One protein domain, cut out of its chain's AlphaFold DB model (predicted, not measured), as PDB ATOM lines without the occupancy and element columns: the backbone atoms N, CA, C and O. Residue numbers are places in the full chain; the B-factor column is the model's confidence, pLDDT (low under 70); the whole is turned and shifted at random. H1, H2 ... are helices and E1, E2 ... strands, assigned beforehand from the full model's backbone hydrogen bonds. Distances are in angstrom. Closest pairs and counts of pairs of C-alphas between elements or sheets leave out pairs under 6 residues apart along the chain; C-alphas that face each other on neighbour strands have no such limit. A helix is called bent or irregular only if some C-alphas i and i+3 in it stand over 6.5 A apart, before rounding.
ATOM      1  N   LEU A   7     -55.606  46.300   2.558       62.44
ATOM      2  CA  LEU A   7     -56.024  44.918   2.354       62.44
ATOM      3  C   LEU A   7     -54.790  44.036   2.449       62.44
ATOM      4  O   LEU A   7     -53.816  44.250   1.730       62.44
ATOM      5  N   TYR A   8     -54.832  43.083   3.370       58.84
ATOM      6  CA  TYR A   8     -53.711  42.204   3.659       58.84
ATOM      7  C   TYR A   8     -54.114  40.773   3.313       58.84
ATOM      8  O   TYR A   8     -55.092  40.243   3.849       58.84
ATOM      9  N   ALA A   9     -53.392  40.193   2.359       53.62
ATOM     10  CA  ALA A   9     -53.543  38.811   1.952       53.62
ATOM     11  C   ALA A   9     -52.344  38.030   2.494       53.62
ATOM     12  O   ALA A   9     -51.213  38.305   2.103       53.62
ATOM     13  N   ASP A  10     -52.645  37.066   3.361       52.88
ATOM     14  CA  ASP A  10     -51.730  36.094   3.970       52.88
ATOM     15  C   ASP A  10     -50.819  36.601   5.113       52.88
ATOM     16  O   ASP A  10     -50.063  37.556   4.967       52.88
ATOM     17  N   GLY A  11     -50.908  35.935   6.273       54.72
ATOM     18  CA  GLY A  11     -50.193  36.235   7.525       54.72
ATOM     19  C   GLY A  11     -51.059  36.055   8.789       54.72
ATOM     20  O   GLY A  11     -52.242  35.719   8.682       54.72
ATOM     21  N   PRO A  12     -50.493  36.214  10.004       58.72
ATOM     22  CA  PRO A  12     -51.235  36.042  11.253       58.72
ATOM     23  C   PRO A  12     -52.359  37.077  11.386       58.72
ATOM     24  O   PRO A  12     -52.232  38.213  10.926       58.72
ATOM     25  N   GLU A  13     -53.460  36.682  12.029       62.81
ATOM     26  CA  GLU A  13     -54.621  37.553  12.204       62.81
ATOM     27  C   GLU A  13     -54.227  38.831  12.971       62.81
ATOM     28  O   GLU A  13     -53.592  38.743  14.028       62.81
ATOM     29  N   PRO A  14     -54.565  40.031  12.463       64.56
ATOM     30  CA  PRO A  14     -54.174  41.269  13.114       64.56
ATOM     31  C   PRO A  14     -54.892  41.436  14.459       64.56
ATOM     32  O   PRO A  14     -56.035  41.008  14.643       64.56
ATOM     33  N   ALA A  15     -54.231  42.128  15.391       68.00
ATOM     34  CA  ALA A  15     -54.824  42.493  16.675       68.00
ATOM     35  C   ALA A  15     -56.166  43.224  16.482       68.00
ATOM     36  O   ALA A  15     -56.344  43.973  15.521       68.00
ATOM     37  N   ALA A  16     -57.105  43.040  17.419       66.69
ATOM     38  CA  ALA A  16     -58.483  43.529  17.303       66.69
ATOM     39  C   ALA A  16     -58.587  45.026  16.950       66.69
ATOM     40  O   ALA A  16     -59.396  45.398  16.104       66.69
ATOM     41  N   ALA A  17     -57.709  45.860  17.513       63.47
ATOM     42  CA  ALA A  17     -57.657  47.301  17.254       63.47
ATOM     43  C   ALA A  17     -57.318  47.673  15.794       63.47
ATOM     44  O   ALA A  17     -57.589  48.788  15.361       63.47
ATOM     45  N   ALA A  18     -56.723  46.761  15.023       67.69
ATOM     46  CA  ALA A  18     -56.312  47.018  13.649       67.69
ATOM     47  C   ALA A  18     -57.361  46.554  12.614       67.69
ATOM     48  O   ALA A  18     -57.305  46.971  11.455       67.69
ATOM     49  N   LYS A  19     -58.363  45.759  13.030       65.44
ATOM     50  CA  LYS A  19     -59.425  45.206  12.163       65.44
ATOM     51  C   LYS A  19     -60.360  46.262  11.568       65.44
ATOM     52  O   LYS A  19     -60.926  46.042  10.507       65.44
ATOM     53  N   GLU A  20     -60.486  47.428  12.200       71.12
ATOM     54  CA  GLU A  20     -61.290  48.536  11.657       71.12
ATOM     55  C   GLU A  20     -60.660  49.169  10.404       71.12
ATOM     56  O   GLU A  20     -61.340  49.839   9.630       71.12
ATOM     57  N   ARG A  21     -59.355  48.960  10.184       72.50
ATOM     58  CA  ARG A  21     -58.590  49.560   9.076       72.50
ATOM     59  C   ARG A  21     -57.934  48.534   8.154       72.50
ATOM     60  O   ARG A  21     -57.488  48.911   7.066       72.50
ATOM     61  N   LEU A  22     -57.899  47.272   8.580       75.94
ATOM     62  CA  LEU A  22     -57.342  46.135   7.860       75.94
ATOM     63  C   LEU A  22     -58.442  45.147   7.498       75.94
ATOM     64  O   LEU A  22     -59.069  44.558   8.377       75.94
ATOM     65  N   LEU A  23     -58.607  44.910   6.201       77.00
ATOM     66  CA  LEU A  23     -59.399  43.785   5.720       77.00
ATOM     67  C   LEU A  23     -58.469  42.604   5.438       77.00
ATOM     68  O   LEU A  23     -57.627  42.677   4.539       77.00
ATOM     69  N   PHE A  24     -58.633  41.525   6.204       75.38
ATOM     70  CA  PHE A  24     -57.905  40.277   5.991       75.38
ATOM     71  C   PHE A  24     -58.678  39.370   5.038       75.38
ATOM     72  O   PHE A  24     -59.828  39.019   5.309       75.38
ATOM     73  N   LEU A  25     -58.041  38.966   3.942       74.31
ATOM     74  CA  LEU A  25     -58.614  38.016   2.994       74.31
ATOM     75  C   LEU A  25     -57.682  36.818   2.847       74.31
ATOM     76  O   LEU A  25     -56.482  36.976   2.644       74.31
ATOM     77  N   ARG A  26     -58.247  35.608   2.893       71.31
ATOM     78  CA  ARG A  26     -57.492  34.381   2.583       71.31
ATOM     79  C   ARG A  26     -57.125  34.297   1.104       71.31
ATOM     80  O   ARG A  26     -56.086  33.756   0.755       71.31
ATOM     81  N   SER A  27     -57.990  34.814   0.240       75.56
ATOM     82  CA  SER A  27     -57.760  34.900  -1.195       75.56
ATOM     83  C   SER A  27     -58.667  35.962  -1.812       75.56
ATOM     84  O   SER A  27     -59.746  36.265  -1.297       75.56
ATOM     85  N   ALA A  28     -58.218  36.543  -2.922       81.19
ATOM     86  CA  ALA A  28     -59.001  37.450  -3.748       81.19
ATOM     87  C   ALA A  28     -58.485  37.407  -5.189       81.19
ATOM     88  O   ALA A  28     -57.292  37.224  -5.424       81.19
ATOM     89  N   SER A  29     -59.373  37.614  -6.164       86.19
ATOM     90  CA  SER A  29     -58.949  37.793  -7.555       86.19
ATOM     91  C   SER A  29     -58.177  39.106  -7.695       86.19
ATOM     92  O   SER A  29     -58.722  40.172  -7.410       86.19
ATOM     93  N   HIS A  30     -56.929  39.039  -8.171       86.69
ATOM     94  CA  HIS A  30     -56.126  40.227  -8.476       86.69
ATOM     95  C   HIS A  30     -56.802  41.120  -9.521       86.69
ATOM     96  O   HIS A  30     -56.806  42.339  -9.378       86.69
ATOM     97  N   GLU A  31     -57.430  40.526 -10.538       84.12
ATOM     98  CA  GLU A  31     -58.114  41.266 -11.601       84.12
ATOM     99  C   GLU A  31     -59.262  42.123 -11.057       84.12
ATOM    100  O   GLU A  31     -59.420  43.287 -11.434       84.12
ATOM    101  N   PHE A  32     -60.044  41.553 -10.138       86.69
ATOM    102  CA  PHE A  32     -61.112  42.276  -9.467       86.69
ATOM    103  C   PHE A  32     -60.542  43.296  -8.480       86.69
ATOM    104  O   PHE A  32     -60.952  44.457  -8.465       86.69
ATOM    105  N   LEU A  33     -59.613  42.875  -7.630       88.31
ATOM    106  CA  LEU A  33     -59.236  43.667  -6.476       88.31
ATOM    107  C   LEU A  33     -58.318  44.836  -6.833       88.31
ATOM    108  O   LEU A  33     -58.566  45.952  -6.382       88.31
ATOM    109  N   PHE A  34     -57.286  44.611  -7.649       92.94
ATOM    110  CA  PHE A  34     -56.216  45.594  -7.838       92.94
ATOM    111  C   PHE A  34     -56.731  46.911  -8.406       92.94
ATOM    112  O   PHE A  34     -56.342  47.966  -7.926       92.94
ATOM    113  N   ARG A  35     -57.702  46.869  -9.328       92.12
ATOM    114  CA  ARG A  35     -58.326  48.070  -9.917       92.12
ATOM    115  C   ARG A  35     -59.050  48.965  -8.900       92.12
ATOM    116  O   ARG A  35     -59.424  50.084  -9.235       92.12
ATOM    117  N   ARG A  36     -59.298  48.467  -7.684       90.94
ATOM    118  CA  ARG A  36     -59.962  49.181  -6.580       90.94
ATOM    119  C   ARG A  36     -58.968  49.678  -5.526       90.94
ATOM    120  O   ARG A  36     -59.378  50.331  -4.570       90.94
ATOM    121  N   CYS A  37     -57.684  49.373  -5.683       91.56
ATOM    122  CA  CYS A  37     -56.625  49.793  -4.779       91.56
ATOM    123  C   CYS A  37     -56.011  51.125  -5.232       91.56
ATOM    124  O   CYS A  37     -55.979  51.449  -6.416       91.56
ATOM    125  N   ALA A  38     -55.484  51.891  -4.276       92.06
ATOM    126  CA  ALA A  38     -54.726  53.112  -4.564       92.06
ATOM    127  C   ALA A  38     -53.223  52.847  -4.790       92.06
ATOM    128  O   ALA A  38     -52.548  53.640  -5.442       92.06
ATOM    129  N   CYS A  39     -52.713  51.752  -4.226       93.50
ATOM    130  CA  CYS A  39     -51.333  51.281  -4.307       93.50
ATOM    131  C   CYS A  39     -51.327  49.770  -4.051       93.50
ATOM    132  O   CYS A  39     -52.192  49.266  -3.329       93.50
ATOM    133  N   LEU A  40     -50.343  49.063  -4.603       94.50
ATOM    134  CA  LEU A  40     -50.111  47.640  -4.359       94.50
ATOM    135  C   LEU A  40     -48.763  47.437  -3.663       94.50
ATOM    136  O   LEU A  40     -47.814  48.163  -3.937       94.50
ATOM    137  N   VAL A  41     -48.660  46.448  -2.778       92.50
ATOM    138  CA  VAL A  41     -47.385  46.019  -2.181       92.50
ATOM    139  C   VAL A  41     -47.249  44.523  -2.419       92.50
ATOM    140  O   VAL A  41     -48.145  43.767  -2.051       92.50
ATOM    141  N   HIS A  42     -46.174  44.090  -3.076       92.00
ATOM    142  CA  HIS A  42     -45.995  42.679  -3.426       92.00
ATOM    143  C   HIS A  42     -44.526  42.299  -3.623       92.00
ATOM    144  O   HIS A  42     -43.699  43.126  -3.995       92.00
ATOM    145  N   HIS A  43     -44.204  41.010  -3.510       91.38
ATOM    146  CA  HIS A  43     -42.829  40.520  -3.664       91.38
ATOM    147  C   HIS A  43     -42.283  40.584  -5.102       91.38
ATOM    148  O   HIS A  43     -41.100  40.375  -5.314       91.38
ATOM    149  N   GLY A  44     -43.121  40.822  -6.118       92.00
ATOM    150  CA  GLY A  44     -42.654  41.019  -7.497       92.00
ATOM    151  C   GLY A  44     -42.574  39.762  -8.365       92.00
ATOM    152  O   GLY A  44     -41.757  39.700  -9.275       92.00
ATOM    153  N   GLY A  45     -43.388  38.738  -8.101       91.19
ATOM    154  CA  GLY A  45     -43.477  37.585  -9.008       91.19
ATOM    155  C   GLY A  45     -44.106  37.980 -10.347       91.19
ATOM    156  O   GLY A  45     -44.986  38.845 -10.366       91.19
ATOM    157  N   ALA A  46     -43.692  37.334 -11.442       90.44
ATOM    158  CA  ALA A  46     -44.101  37.695 -12.803       90.44
ATOM    159  C   ALA A  46     -45.623  37.873 -12.969       90.44
ATOM    160  O   ALA A  46     -46.076  38.915 -13.441       90.44
ATOM    161  N   GLY A  47     -46.426  36.904 -12.509       91.38
ATOM    162  CA  GLY A  47     -47.889  36.965 -12.622       91.38
ATOM    163  C   GLY A  47     -48.516  38.145 -11.868       91.38
ATOM    164  O   GLY A  47     -49.396  38.825 -12.396       91.38
ATOM    165  N   THR A  48     -48.034  38.437 -10.656       92.62
ATOM    166  CA  THR A  48     -48.526  39.563  -9.849       92.62
ATOM    167  C   THR A  48     -48.105  40.903 -10.443       92.62
ATOM    168  O   THR A  48     -48.940  41.800 -10.524       92.62
ATOM    169  N   CYS A  49     -46.861  41.035 -10.921       95.00
ATOM    170  CA  CYS A  49     -46.407  42.242 -11.620       95.00
ATOM    171  C   CYS A  49     -47.234  42.507 -12.879       95.00
ATOM    172  O   CYS A  49     -47.668  43.634 -13.106       95.00
ATOM    173  N   HIS A  50     -47.514  41.464 -13.667       94.38
ATOM    174  CA  HIS A  50     -48.352  41.586 -14.859       94.38
ATOM    175  C   HIS A  50     -49.767  42.041 -14.494       94.38
ATOM    176  O   HIS A  50     -50.306  42.950 -15.122       94.38
ATOM    177  N   ALA A  51     -50.372  41.446 -13.462       95.06
ATOM    178  CA  ALA A  51     -51.694  41.846 -12.979       95.06
ATOM    179  C   ALA A  51     -51.714  43.291 -12.446       95.06
ATOM    180  O   ALA A  51     -52.657  44.029 -12.730       95.06
ATOM    181  N   ALA A  52     -50.671  43.708 -11.722       95.94
ATOM    182  CA  ALA A  52     -50.508  45.068 -11.216       95.94
ATOM    183  C   ALA A  52     -50.431  46.087 -12.360       95.94
ATOM    184  O   ALA A  52     -51.261  46.997 -12.424       95.94
ATOM    185  N   LEU A  53     -49.529  45.877 -13.323       96.69
ATOM    186  CA  LEU A  53     -49.390  46.742 -14.497       96.69
ATOM    187  C   LEU A  53     -50.695  46.827 -15.297       96.69
ATOM    188  O   LEU A  53     -51.156  47.920 -15.606       96.69
ATOM    189  N   ARG A  54     -51.363  45.691 -15.537       96.38
ATOM    190  CA  ARG A  54     -52.646  45.646 -16.261       96.38
ATOM    191  C   ARG A  54     -53.791  46.343 -15.509       96.38
ATOM    192  O   ARG A  54     -54.786  46.730 -16.120       96.38
ATOM    193  N   SER A  55     -53.684  46.479 -14.185       96.88
ATOM    194  CA  SER A  55     -54.668  47.195 -13.365       96.88
ATOM    195  C   SER A  55     -54.504  48.717 -13.415       96.88
ATOM    196  O   SER A  55     -55.450  49.434 -13.090       96.88
ATOM    197  N   GLY A  56     -53.334  49.207 -13.841       97.56
ATOM    198  CA  GLY A  56     -53.001  50.630 -13.864       97.56
ATOM    199  C   GLY A  56     -52.790  51.243 -12.483       97.56
ATOM    200  O   GLY A  56     -52.922  52.458 -12.327       97.56
ATOM    201  N   VAL A  57     -52.488  50.413 -11.483       97.56
ATOM    202  CA  VAL A  57     -52.229  50.836 -10.105       97.56
ATOM    203  C   VAL A  57     -50.739  50.703  -9.811       97.56
ATOM    204  O   VAL A  57     -50.165  49.649 -10.089       97.56
ATOM    205  N   PRO A  58     -50.099  51.747  -9.261       97.81
ATOM    206  CA  PRO A  58     -48.677  51.700  -8.990       97.81
ATOM    207  C   PRO A  58     -48.331  50.806  -7.791       97.81
ATOM    208  O   PRO A  58     -49.139  50.625  -6.871       97.81
ATOM    209  N   SER A  59     -47.109  50.269  -7.800       96.50
ATOM    210  CA  SER A  59     -46.666  49.243  -6.846       96.50
ATOM    211  C   SER A  59     -45.433  49.633  -6.027       96.50
ATOM    212  O   SER A  59     -44.515  50.285  -6.519       96.50
ATOM    213  N   VAL A  60     -45.356  49.120  -4.801       95.94
ATOM    214  CA  VAL A  60     -44.113  48.934  -4.042       95.94
ATOM    215  C   VAL A  60     -43.702  47.466  -4.162       95.94
ATOM    216  O   VAL A  60     -44.465  46.571  -3.791       95.94
ATOM    217  N   VAL A  61     -42.503  47.202  -4.681       95.50
ATOM    218  CA  VAL A  61     -42.025  45.836  -4.939       95.50
ATOM    219  C   VAL A  61     -40.976  45.415  -3.912       95.50
ATOM    220  O   VAL A  61     -39.887  45.982  -3.863       95.50
ATOM    221  N   THR A  62     -41.282  44.396  -3.110       92.12
ATOM    222  CA  THR A  62     -40.433  43.875  -2.023       92.12
ATOM    223  C   THR A  62     -39.732  42.583  -2.448       92.12
ATOM    224  O   THR A  62     -40.039  41.497  -1.952       92.12
ATOM    225  N   ALA A  63     -38.846  42.686  -3.440       89.62
ATOM    226  CA  ALA A  63     -38.205  41.529  -4.064       89.62
ATOM    227  C   ALA A  63     -37.277  40.765  -3.109       89.62
ATOM    228  O   ALA A  63     -36.448  41.359  -2.421       89.62
ATOM    229  N   TRP A  64     -37.363  39.434  -3.138       83.12
ATOM    230  CA  TRP A  64     -36.537  38.547  -2.319       83.12
ATOM    231  C   TRP A  64     -35.591  37.686  -3.167       83.12
ATOM    232  O   TRP A  64     -34.371  37.734  -2.990       83.12
ATOM    233  N   SER A  65     -36.128  36.908  -4.113       80.31
ATOM    234  CA  SER A  65     -35.347  35.925  -4.881       80.31
ATOM    235  C   SER A  65     -35.914  35.644  -6.276       80.31
ATOM    236  O   SER A  65     -36.986  36.120  -6.642       80.31
ATOM    237  N   GLY A  66     -35.171  34.867  -7.072       83.88
ATOM    238  CA  GLY A  66     -35.596  34.438  -8.405       83.88
ATOM    239  C   GLY A  66     -35.656  35.588  -9.410       83.88
ATOM    240  O   GLY A  66     -34.725  36.386  -9.518       83.88
ATOM    241  N   ASP A  67     -36.759  35.659 -10.148       87.06
ATOM    242  CA  ASP A  67     -37.068  36.702 -11.130       87.06
ATOM    243  C   ASP A  67     -37.501  38.034 -10.492       87.06
ATOM    244  O   ASP A  67     -37.453  39.078 -11.142       87.06
ATOM    245  N   GLN A  68     -37.867  38.021  -9.207       91.25
ATOM    246  CA  GLN A  68     -38.449  39.166  -8.505       91.25
ATOM    247  C   GLN A  68     -37.616  40.455  -8.572       91.25
ATOM    248  O   GLN A  68     -38.209  41.507  -8.816       91.25
ATOM    249  N   PRO A  69     -36.274  40.439  -8.404       91.44
ATOM    250  CA  PRO A  69     -35.481  41.663  -8.500       91.44
ATOM    251  C   PRO A  69     -35.534  42.285  -9.899       91.44
ATOM    252  O   PRO A  69     -35.694  43.494 -10.023       91.44
ATOM    253  N   LYS A  70     -35.493  41.457 -10.953       93.25
ATOM    254  CA  LYS A  70     -35.601  41.939 -12.338       93.25
ATOM    255  C   LYS A  70     -36.981  42.527 -12.614       93.25
ATOM    256  O   LYS A  70     -37.085  43.590 -13.213       93.25
ATOM    257  N   ASN A  71     -38.034  41.869 -12.135       93.31
ATOM    258  CA  ASN A  71     -39.391  42.389 -12.268       93.31
ATOM    259  C   ASN A  71     -39.563  43.718 -11.510       93.31
ATOM    260  O   ASN A  71     -40.247  44.614 -11.997       93.31
ATOM    261  N   ALA A  72     -38.931  43.867 -10.341       95.19
ATOM    262  CA  ALA A  72     -38.909  45.125  -9.598       95.19
ATOM    263  C   ALA A  72     -38.201  46.239 -10.386       95.19
ATOM    264  O   ALA A  72     -38.733  47.344 -10.484       95.19
ATOM    265  N   ASP A  73     -37.057  45.931 -11.004       95.50
ATOM    266  CA  ASP A  73     -36.341  46.863 -11.881       95.50
ATOM    267  C   ASP A  73     -37.185  47.264 -13.108       95.50
ATOM    268  O   ASP A  73     -37.174  48.425 -13.523       95.50
ATOM    269  N   TRP A  74     -37.973  46.346 -13.677       95.94
ATOM    270  CA  TRP A  74     -38.904  46.665 -14.767       95.94
ATOM    271  C   TRP A  74     -40.041  47.586 -14.325       95.94
ATOM    272  O   TRP A  74     -40.304  48.587 -14.986       95.94
ATOM    273  N   ILE A  75     -40.685  47.303 -13.191       97.50
ATOM    274  CA  ILE A  75     -41.738  48.169 -12.636       97.50
ATOM    275  C   ILE A  75     -41.205  49.590 -12.388       97.50
ATOM    276  O   ILE A  75     -41.859  50.571 -12.755       97.50
ATOM    277  N   GLU A  76     -40.015  49.698 -11.791       97.19
ATOM    278  CA  GLU A  76     -39.369  50.976 -11.493       97.19
ATOM    279  C   GLU A  76     -38.967  51.728 -12.771       97.19
ATOM    280  O   GLU A  76     -39.272  52.912 -12.907       97.19
ATOM    281  N   SER A  77     -38.355  51.050 -13.747       97.50
ATOM    282  CA  SER A  77     -37.940  51.672 -15.018       97.50
ATOM    283  C   SER A  77     -39.110  52.106 -15.905       97.50
ATOM    284  O   SER A  77     -38.990  53.091 -16.632       97.50
ATOM    285  N   LEU A  78     -40.266  51.443 -15.807       96.88
ATOM    286  CA  LEU A  78     -41.512  51.889 -16.441       96.88
ATOM    287  C   LEU A  78     -42.133  53.118 -15.754       96.88
ATOM    288  O   LEU A  78     -43.089  53.697 -16.281       96.88
ATOM    289  N   GLY A  79     -41.625  53.509 -14.580       97.88
ATOM    290  CA  GLY A  79     -42.207  54.560 -13.750       97.88
ATOM    291  C   GLY A  79     -43.560  54.160 -13.162       97.88
ATOM    292  O   GLY A  79     -44.393  55.026 -12.919       97.88
ATOM    293  N   CYS A  80     -43.812  52.860 -12.981       98.31
ATOM    294  CA  CYS A  80     -45.085  52.320 -12.487       98.31
ATOM    295  C   CYS A  80     -45.017  51.902 -11.011       98.31
ATOM    296  O   CYS A  80     -45.951  51.301 -10.485       98.31
ATOM    297  N   GLY A  81     -43.910  52.179 -10.330       97.62
ATOM    298  CA  GLY A  81     -43.722  51.792  -8.944       97.62
ATOM    299  C   GLY A  81     -42.312  52.062  -8.450       97.62
ATOM    300  O   GLY A  81     -41.503  52.683  -9.137       97.62
ATOM    301  N   VAL A  82     -42.024  51.575  -7.249       96.75
ATOM    302  CA  VAL A  82     -40.706  51.659  -6.612       96.75
ATOM    303  C   VAL A  82     -40.294  50.291  -6.093       96.75
ATOM    304  O   VAL A  82     -41.142  49.510  -5.656       96.75
ATOM    305  N   LYS A  83     -38.993  50.005  -6.096       93.69
ATOM    306  CA  LYS A  83     -38.463  48.811  -5.431       93.69
ATOM    307  C   LYS A  83     -38.032  49.131  -4.003       93.69
ATOM    308  O   LYS A  83     -37.445  50.179  -3.736       93.69
ATOM    309  N   ALA A  84     -38.324  48.222  -3.083       90.62
ATOM    310  CA  ALA A  84     -37.788  48.272  -1.733       90.62
ATOM    311  C   ALA A  84     -36.305  47.867  -1.721       90.62
ATOM    312  O   ALA A  84     -35.859  47.071  -2.551       90.62
ATOM    313  N   ALA A  85     -35.548  48.395  -0.756       82.62
ATOM    314  CA  ALA A  85     -34.179  47.957  -0.503       82.62
ATOM    315  C   ALA A  85     -34.150  46.483  -0.056       82.62
ATOM    316  O   ALA A  85     -35.089  45.996   0.574       82.62
ATOM    317  N   LYS A  86     -33.063  45.773  -0.376       69.81
ATOM    318  CA  LYS A  86     -32.911  44.320  -0.157       69.81
ATOM    319  C   LYS A  86     -32.463  43.969   1.274       69.81
ATOM    320  O   LYS A  86     -31.900  42.903   1.516       69.81
ATOM    321  N   ASP A  87     -32.653  44.878   2.217       62.75
ATOM    322  CA  ASP A  87     -31.989  44.812   3.513       62.75
ATOM    323  C   ASP A  87     -32.741  43.857   4.451       62.75
ATOM    324  O   ASP A  87     -33.954  43.676   4.348       62.75
ATOM    325  N   ALA A  88     -32.021  43.232   5.388       52.28
ATOM    326  CA  ALA A  88     -32.530  42.147   6.239       52.28
ATOM    327  C   ALA A  88     -33.665  42.547   7.213       52.28
ATOM    328  O   ALA A  88     -34.159  41.698   7.952       52.28
ATOM    329  N   ALA A  89     -34.099  43.809   7.206       60.31
ATOM    330  CA  ALA A  89     -35.231  44.307   7.978       60.31
ATOM    331  C   ALA A  89     -36.107  45.211   7.097       60.31
ATOM    332  O   ALA A  89     -35.999  46.435   7.130       60.31
ATOM    333  N   PHE A  90     -36.978  44.602   6.289       77.38
ATOM    334  CA  PHE A  90     -38.085  45.334   5.680       77.38
ATOM    335  C   PHE A  90     -39.220  45.440   6.703       77.38
ATOM    336  O   PHE A  90     -39.918  44.461   6.969       77.38
ATOM    337  N   ASP A  91     -39.362  46.615   7.314       81.69
ATOM    338  CA  ASP A  91     -40.335  46.883   8.372       81.69
ATOM    339  C   ASP A  91     -41.279  48.050   8.022       81.69
ATOM    340  O   ASP A  91     -41.270  48.599   6.916       81.69
ATOM    341  N   ALA A  92     -42.131  48.431   8.976       82.75
ATOM    342  CA  ALA A  92     -43.082  49.523   8.791       82.75
ATOM    343  C   ALA A  92     -42.401  50.883   8.539       82.75
ATOM    344  O   ALA A  92     -42.935  51.687   7.774       82.75
ATOM    345  N   HIS A  93     -41.233  51.137   9.138       85.31
ATOM    346  CA  HIS A  93     -40.484  52.382   8.947       85.31
ATOM    347  C   HIS A  93     -39.857  52.459   7.555       85.31
ATOM    348  O   HIS A  93     -39.789  53.545   6.982       85.31
ATOM    349  N   ALA A  94     -39.461  51.318   6.990       86.62
ATOM    350  CA  ALA A  94     -39.004  51.228   5.608       86.62
ATOM    351  C   ALA A  94     -40.161  51.340   4.594       86.62
ATOM    352  O   ALA A  94     -40.004  51.962   3.543       86.62
ATOM    353  N   LEU A  95     -41.335  50.766   4.892       87.50
ATOM    354  CA  LEU A  95     -42.476  50.734   3.969       87.50
ATOM    355  C   LEU A  95     -43.245  52.063   3.894       87.50
ATOM    356  O   LEU A  95     -43.642  52.474   2.803       87.50
ATOM    357  N   ALA A  96     -43.469  52.735   5.027       89.88
ATOM    358  CA  ALA A  96     -44.251  53.972   5.088       89.88
ATOM    359  C   ALA A  96     -43.812  55.057   4.074       89.88
ATOM    360  O   ALA A  96     -44.666  55.502   3.301       89.88
ATOM    361  N   PRO A  97     -42.523  55.440   3.969       91.12
ATOM    362  CA  PRO A  97     -42.098  56.462   3.009       91.12
ATOM    363  C   PRO A  97     -42.255  56.018   1.545       91.12
ATOM    364  O   PRO A  97     -42.494  56.847   0.666       91.12
ATOM    365  N   LEU A  98     -42.157  54.714   1.259       93.81
ATOM    366  CA  LEU A  98     -42.403  54.183  -0.085       93.81
ATOM    367  C   LEU A  98     -43.883  54.304  -0.458       93.81
ATOM    368  O   LEU A  98     -44.199  54.717  -1.573       93.81
ATOM    369  N   LEU A  99     -44.785  54.002   0.480       92.12
ATOM    370  CA  LEU A  99     -46.223  54.189   0.289       92.12
ATOM    371  C   LEU A  99     -46.577  55.662   0.086       92.12
ATOM    372  O   LEU A  99     -47.324  55.973  -0.835       92.12
ATOM    373  N   GLU A 100     -46.029  56.570   0.896       93.44
ATOM    374  CA  GLU A 100     -46.244  58.013   0.735       93.44
ATOM    375  C   GLU A 100     -45.793  58.501  -0.642       93.44
ATOM    376  O   GLU A 100     -46.539  59.209  -1.320       93.44
ATOM    377  N   LYS A 101     -44.614  58.057  -1.096       94.44
ATOM    378  CA  LYS A 101     -44.109  58.364  -2.435       94.44
ATOM    379  C   LYS A 101     -45.068  57.868  -3.518       94.44
ATOM    380  O   LYS A 101     -45.504  58.661  -4.346       94.44
ATOM    381  N   VAL A 102     -45.433  56.587  -3.503       95.62
ATOM    382  CA  VAL A 102     -46.304  55.996  -4.533       95.62
ATOM    383  C   VAL A 102     -47.707  56.621  -4.525       95.62
ATOM    384  O   VAL A 102     -48.277  56.918  -5.577       95.62
ATOM    385  N   LEU A 103     -48.273  56.871  -3.343       94.50
ATOM    386  CA  LEU A 103     -49.593  57.487  -3.198       94.50
ATOM    387  C   LEU A 103     -49.591  58.981  -3.549       94.50
ATOM    388  O   LEU A 103     -50.628  59.484  -3.985       94.50
ATOM    389  N   GLY A 104     -48.472  59.686  -3.378       95.25
ATOM    390  CA  GLY A 104     -48.328  61.110  -3.692       95.25
ATOM    391  C   GLY A 104     -47.924  61.410  -5.139       95.25
ATOM    392  O   GLY A 104     -48.162  62.516  -5.622       95.25
ATOM    393  N   ASP A 105     -47.349  60.443  -5.853       97.75
ATOM    394  CA  ASP A 105     -46.788  60.659  -7.187       97.75
ATOM    395  C   ASP A 105     -47.857  60.564  -8.293       97.75
ATOM    396  O   ASP A 105     -48.268  59.490  -8.747       97.75
ATOM    397  N   ALA A 106     -48.329  61.728  -8.746       97.81
ATOM    398  CA  ALA A 106     -49.303  61.826  -9.830       97.81
ATOM    399  C   ALA A 106     -48.747  61.351 -11.185       97.81
ATOM    400  O   ALA A 106     -49.513  60.824 -11.996       97.81
ATOM    401  N   GLN A 107     -47.441  61.503 -11.429       98.25
ATOM    402  CA  GLN A 107     -46.814  61.049 -12.670       98.25
ATOM    403  C   GLN A 107     -46.749  59.526 -12.704       98.25
ATOM    404  O   GLN A 107     -47.138  58.928 -13.703       98.25
ATOM    405  N   MET A 108     -46.369  58.887 -11.598       98.38
ATOM    406  CA  MET A 108     -46.350  57.428 -11.478       98.38
ATOM    407  C   MET A 108     -47.736  56.812 -11.713       98.38
ATOM    408  O   MET A 108     -47.875  55.819 -12.425       98.38
ATOM    409  N   LYS A 109     -48.794  57.440 -11.183       97.94
ATOM    410  CA  LYS A 109     -50.181  57.020 -11.442       97.94
ATOM    411  C   LYS A 109     -50.581  57.178 -12.908       97.94
ATOM    412  O   LYS A 109     -51.294  56.325 -13.433       97.94
ATOM    413  N   ALA A 110     -50.164  58.262 -13.564       98.19
ATOM    414  CA  ALA A 110     -50.419  58.461 -14.990       98.19
ATOM    415  C   ALA A 110     -49.689  57.402 -15.829       98.19
ATOM    416  O   ALA A 110     -50.321  56.731 -16.641       98.19
ATOM    417  N   ARG A 111     -48.405  57.157 -15.542       98.38
ATOM    418  CA  ARG A 111     -47.592  56.120 -16.191       98.38
ATOM    419  C   ARG A 111     -48.179  54.724 -16.025       98.38
ATOM    420  O   ARG A 111     -48.295  54.003 -17.012       98.38
ATOM    421  N   ALA A 112     -48.628  54.363 -14.822       98.06
ATOM    422  CA  ALA A 112     -49.288  53.082 -14.587       98.06
ATOM    423  C   ALA A 112     -50.547  52.917 -15.460       98.06
ATOM    424  O   ALA A 112     -50.740  51.868 -16.072       98.06
ATOM    425  N   LYS A 113     -51.378  53.961 -15.588       98.12
ATOM    426  CA  LYS A 113     -52.566  53.943 -16.465       98.12
ATOM    427  C   LYS A 113     -52.217  53.858 -17.952       98.12
ATOM    428  O   LYS A 113     -52.903  53.157 -18.694       98.12
ATOM    429  N   GLU A 114     -51.175  54.560 -18.388       98.25
ATOM    430  CA  GLU A 114     -50.685  54.504 -19.770       98.25
ATOM    431  C   GLU A 114     -50.209  53.092 -20.125       98.25
ATOM    432  O   GLU A 114     -50.638  52.533 -21.133       98.25
ATOM    433  N   VAL A 115     -49.398  52.474 -19.259       97.75
ATOM    434  CA  VAL A 115     -48.941  51.089 -19.446       97.75
ATOM    435  C   VAL A 115     -50.121  50.118 -19.441       97.75
ATOM    436  O   VAL A 115     -50.204  49.265 -20.319       97.75
ATOM    437  N   ALA A 116     -51.083  50.279 -18.528       97.50
ATOM    438  CA  ALA A 116     -52.288  49.452 -18.510       97.50
ATOM    439  C   ALA A 116     -53.097  49.549 -19.813       97.50
ATOM    440  O   ALA A 116     -53.627  48.541 -20.277       97.50
ATOM    441  N   THR A 117     -53.179  50.747 -20.399       97.38
ATOM    442  CA  THR A 117     -53.861  50.982 -21.682       97.38
ATOM    443  C   THR A 117     -53.122  50.272 -22.813       97.38
ATOM    444  O   THR A 117     -53.737  49.492 -23.531       97.38
ATOM    445  N   SER A 118     -51.797  50.436 -22.895       95.75
ATOM    446  CA  SER A 118     -50.958  49.726 -23.872       95.75
ATOM    447  C   SER A 118     -51.115  48.206 -23.760       95.75
ATOM    448  O   SER A 118     -51.297  47.525 -24.763       95.75
ATOM    449  N   MET A 119     -51.108  47.665 -22.540       94.56
ATOM    450  CA  MET A 119     -51.276  46.228 -22.303       94.56
ATOM    451  C   MET A 119     -52.681  45.714 -22.635       94.56
ATOM    452  O   MET A 119     -52.857  44.518 -22.860       94.56
ATOM    453  N   ALA A 120     -53.702  46.574 -22.605       92.06
ATOM    454  CA  ALA A 120     -55.065  46.198 -22.976       92.06
ATOM    455  C   ALA A 120     -55.234  46.057 -24.497       92.06
ATOM    456  O   ALA A 120     -56.115  45.328 -24.946       92.06
ATOM    457  N   GLU A 121     -54.383  46.726 -25.276       93.06
ATOM    458  CA  GLU A 121     -54.349  46.644 -26.739       93.06
ATOM    459  C   GLU A 121     -53.557  45.421 -27.242       93.06
ATOM    460  O   GLU A 121     -53.639  45.051 -28.415       93.06
ATOM    461  N   GLU A 122     -52.812  44.748 -26.359       91.06
ATOM    462  CA  GLU A 122     -52.018  43.573 -26.706       91.06
ATOM    463  C   GLU A 122     -52.881  42.341 -27.003       91.06
ATOM    464  O   GLU A 122     -53.727  41.908 -26.216       91.06
TER     465      GLU A 122
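This is residues 7 to 122 of the 365 residues of the protein "Hypothetical protein" of Alexandrium catenella (UniProt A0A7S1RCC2). A small sheet of three short parallel strands, E3, E4 and E5, makes the core, with H2 and H3 over one face and H4 over the other; H5 crosses H2, and short H1 packs on H2. Away from this body, at one end of the longest axis, E1 and E2 pair in a small parallel ribbon, and residues 15 to 20 of their link stick out. The printed part has 116 residues with five named helices and five named strands, in the order E1 E2 H1 E3 H2 E4 H3 E5 H4 H5; the class is mixed, helices and strands. It is compact, with a radius of gyration of the C-alphas of 14.1 A and spans of 44 by 31 by 28 A.

E1, residues 7 to 9, begins with C-alpha 7 at (-56.024, 44.918, 2.354). E2 is residues 22 to 25 and H1 residues 30 to 34. E3, residues 40 to 42, begins with C-alpha 40 at (-50.111, 47.640, -4.359). H2, residues 46 to 55, is 14.2 A long. E4 is residues 59 to 61, H3 residues 68 to 77, 14.1 A, and E5 residues 81 to 83. H4, residues 92 to 104, 17.8 A, is only just irregular: C-alphas 94 and 97 are 6.6 A apart. H5, residues 106 to 120, 21.2 A, ends with C-alpha 120 at (-55.065, 46.198, -22.976).

E1 and E2 are parallel, with N 8 and O 23 3.1 A apart, within hydrogen-bond range; both are apart from E3. In the sheet E3 E4 E5, N 60 and O 40 are 2.8 A apart, and N 82 and O 59 2.9 A. Two strand-helix-strand units, parallel neighbour strands with a helix between, E3 H2 E4 and E4 H3 E5, have right-handed crossovers. The three layers, helices on both faces of a sheet, have H2 and H3 on one face and H4 on the opposite face, at heights over the sheet of 9.8, 7.3 and 9.4 A. H2 touches H1, closest C-alphas Phe 34 and Ser 55, 6.0 A. H2 touches H3, closest C-alphas Ala 46 and Asn 71, 6.7 A, at a shallow tilt of 28 degrees, the same way. H2 touches H5, closest C-alphas Arg 54 and Ala 116, 4.4 A, about perpendicular at 75 degrees. H5 only grazes the sheet, with residues 108 to 112. Each O i to N i+4 pair is within hydrogen-bond range in H1, H2, H3 and H5, and 7 of 9 in H4.

The C-alphas farthest apart, of Ala 16 and Glu 122, are 44.5 A apart. The printed part has no cut. The link E1 to E2, 12 residues, is long. The mean pLDDT of the printed part is 86.9; residues 7 to 19 and 86 to 89 are under 70.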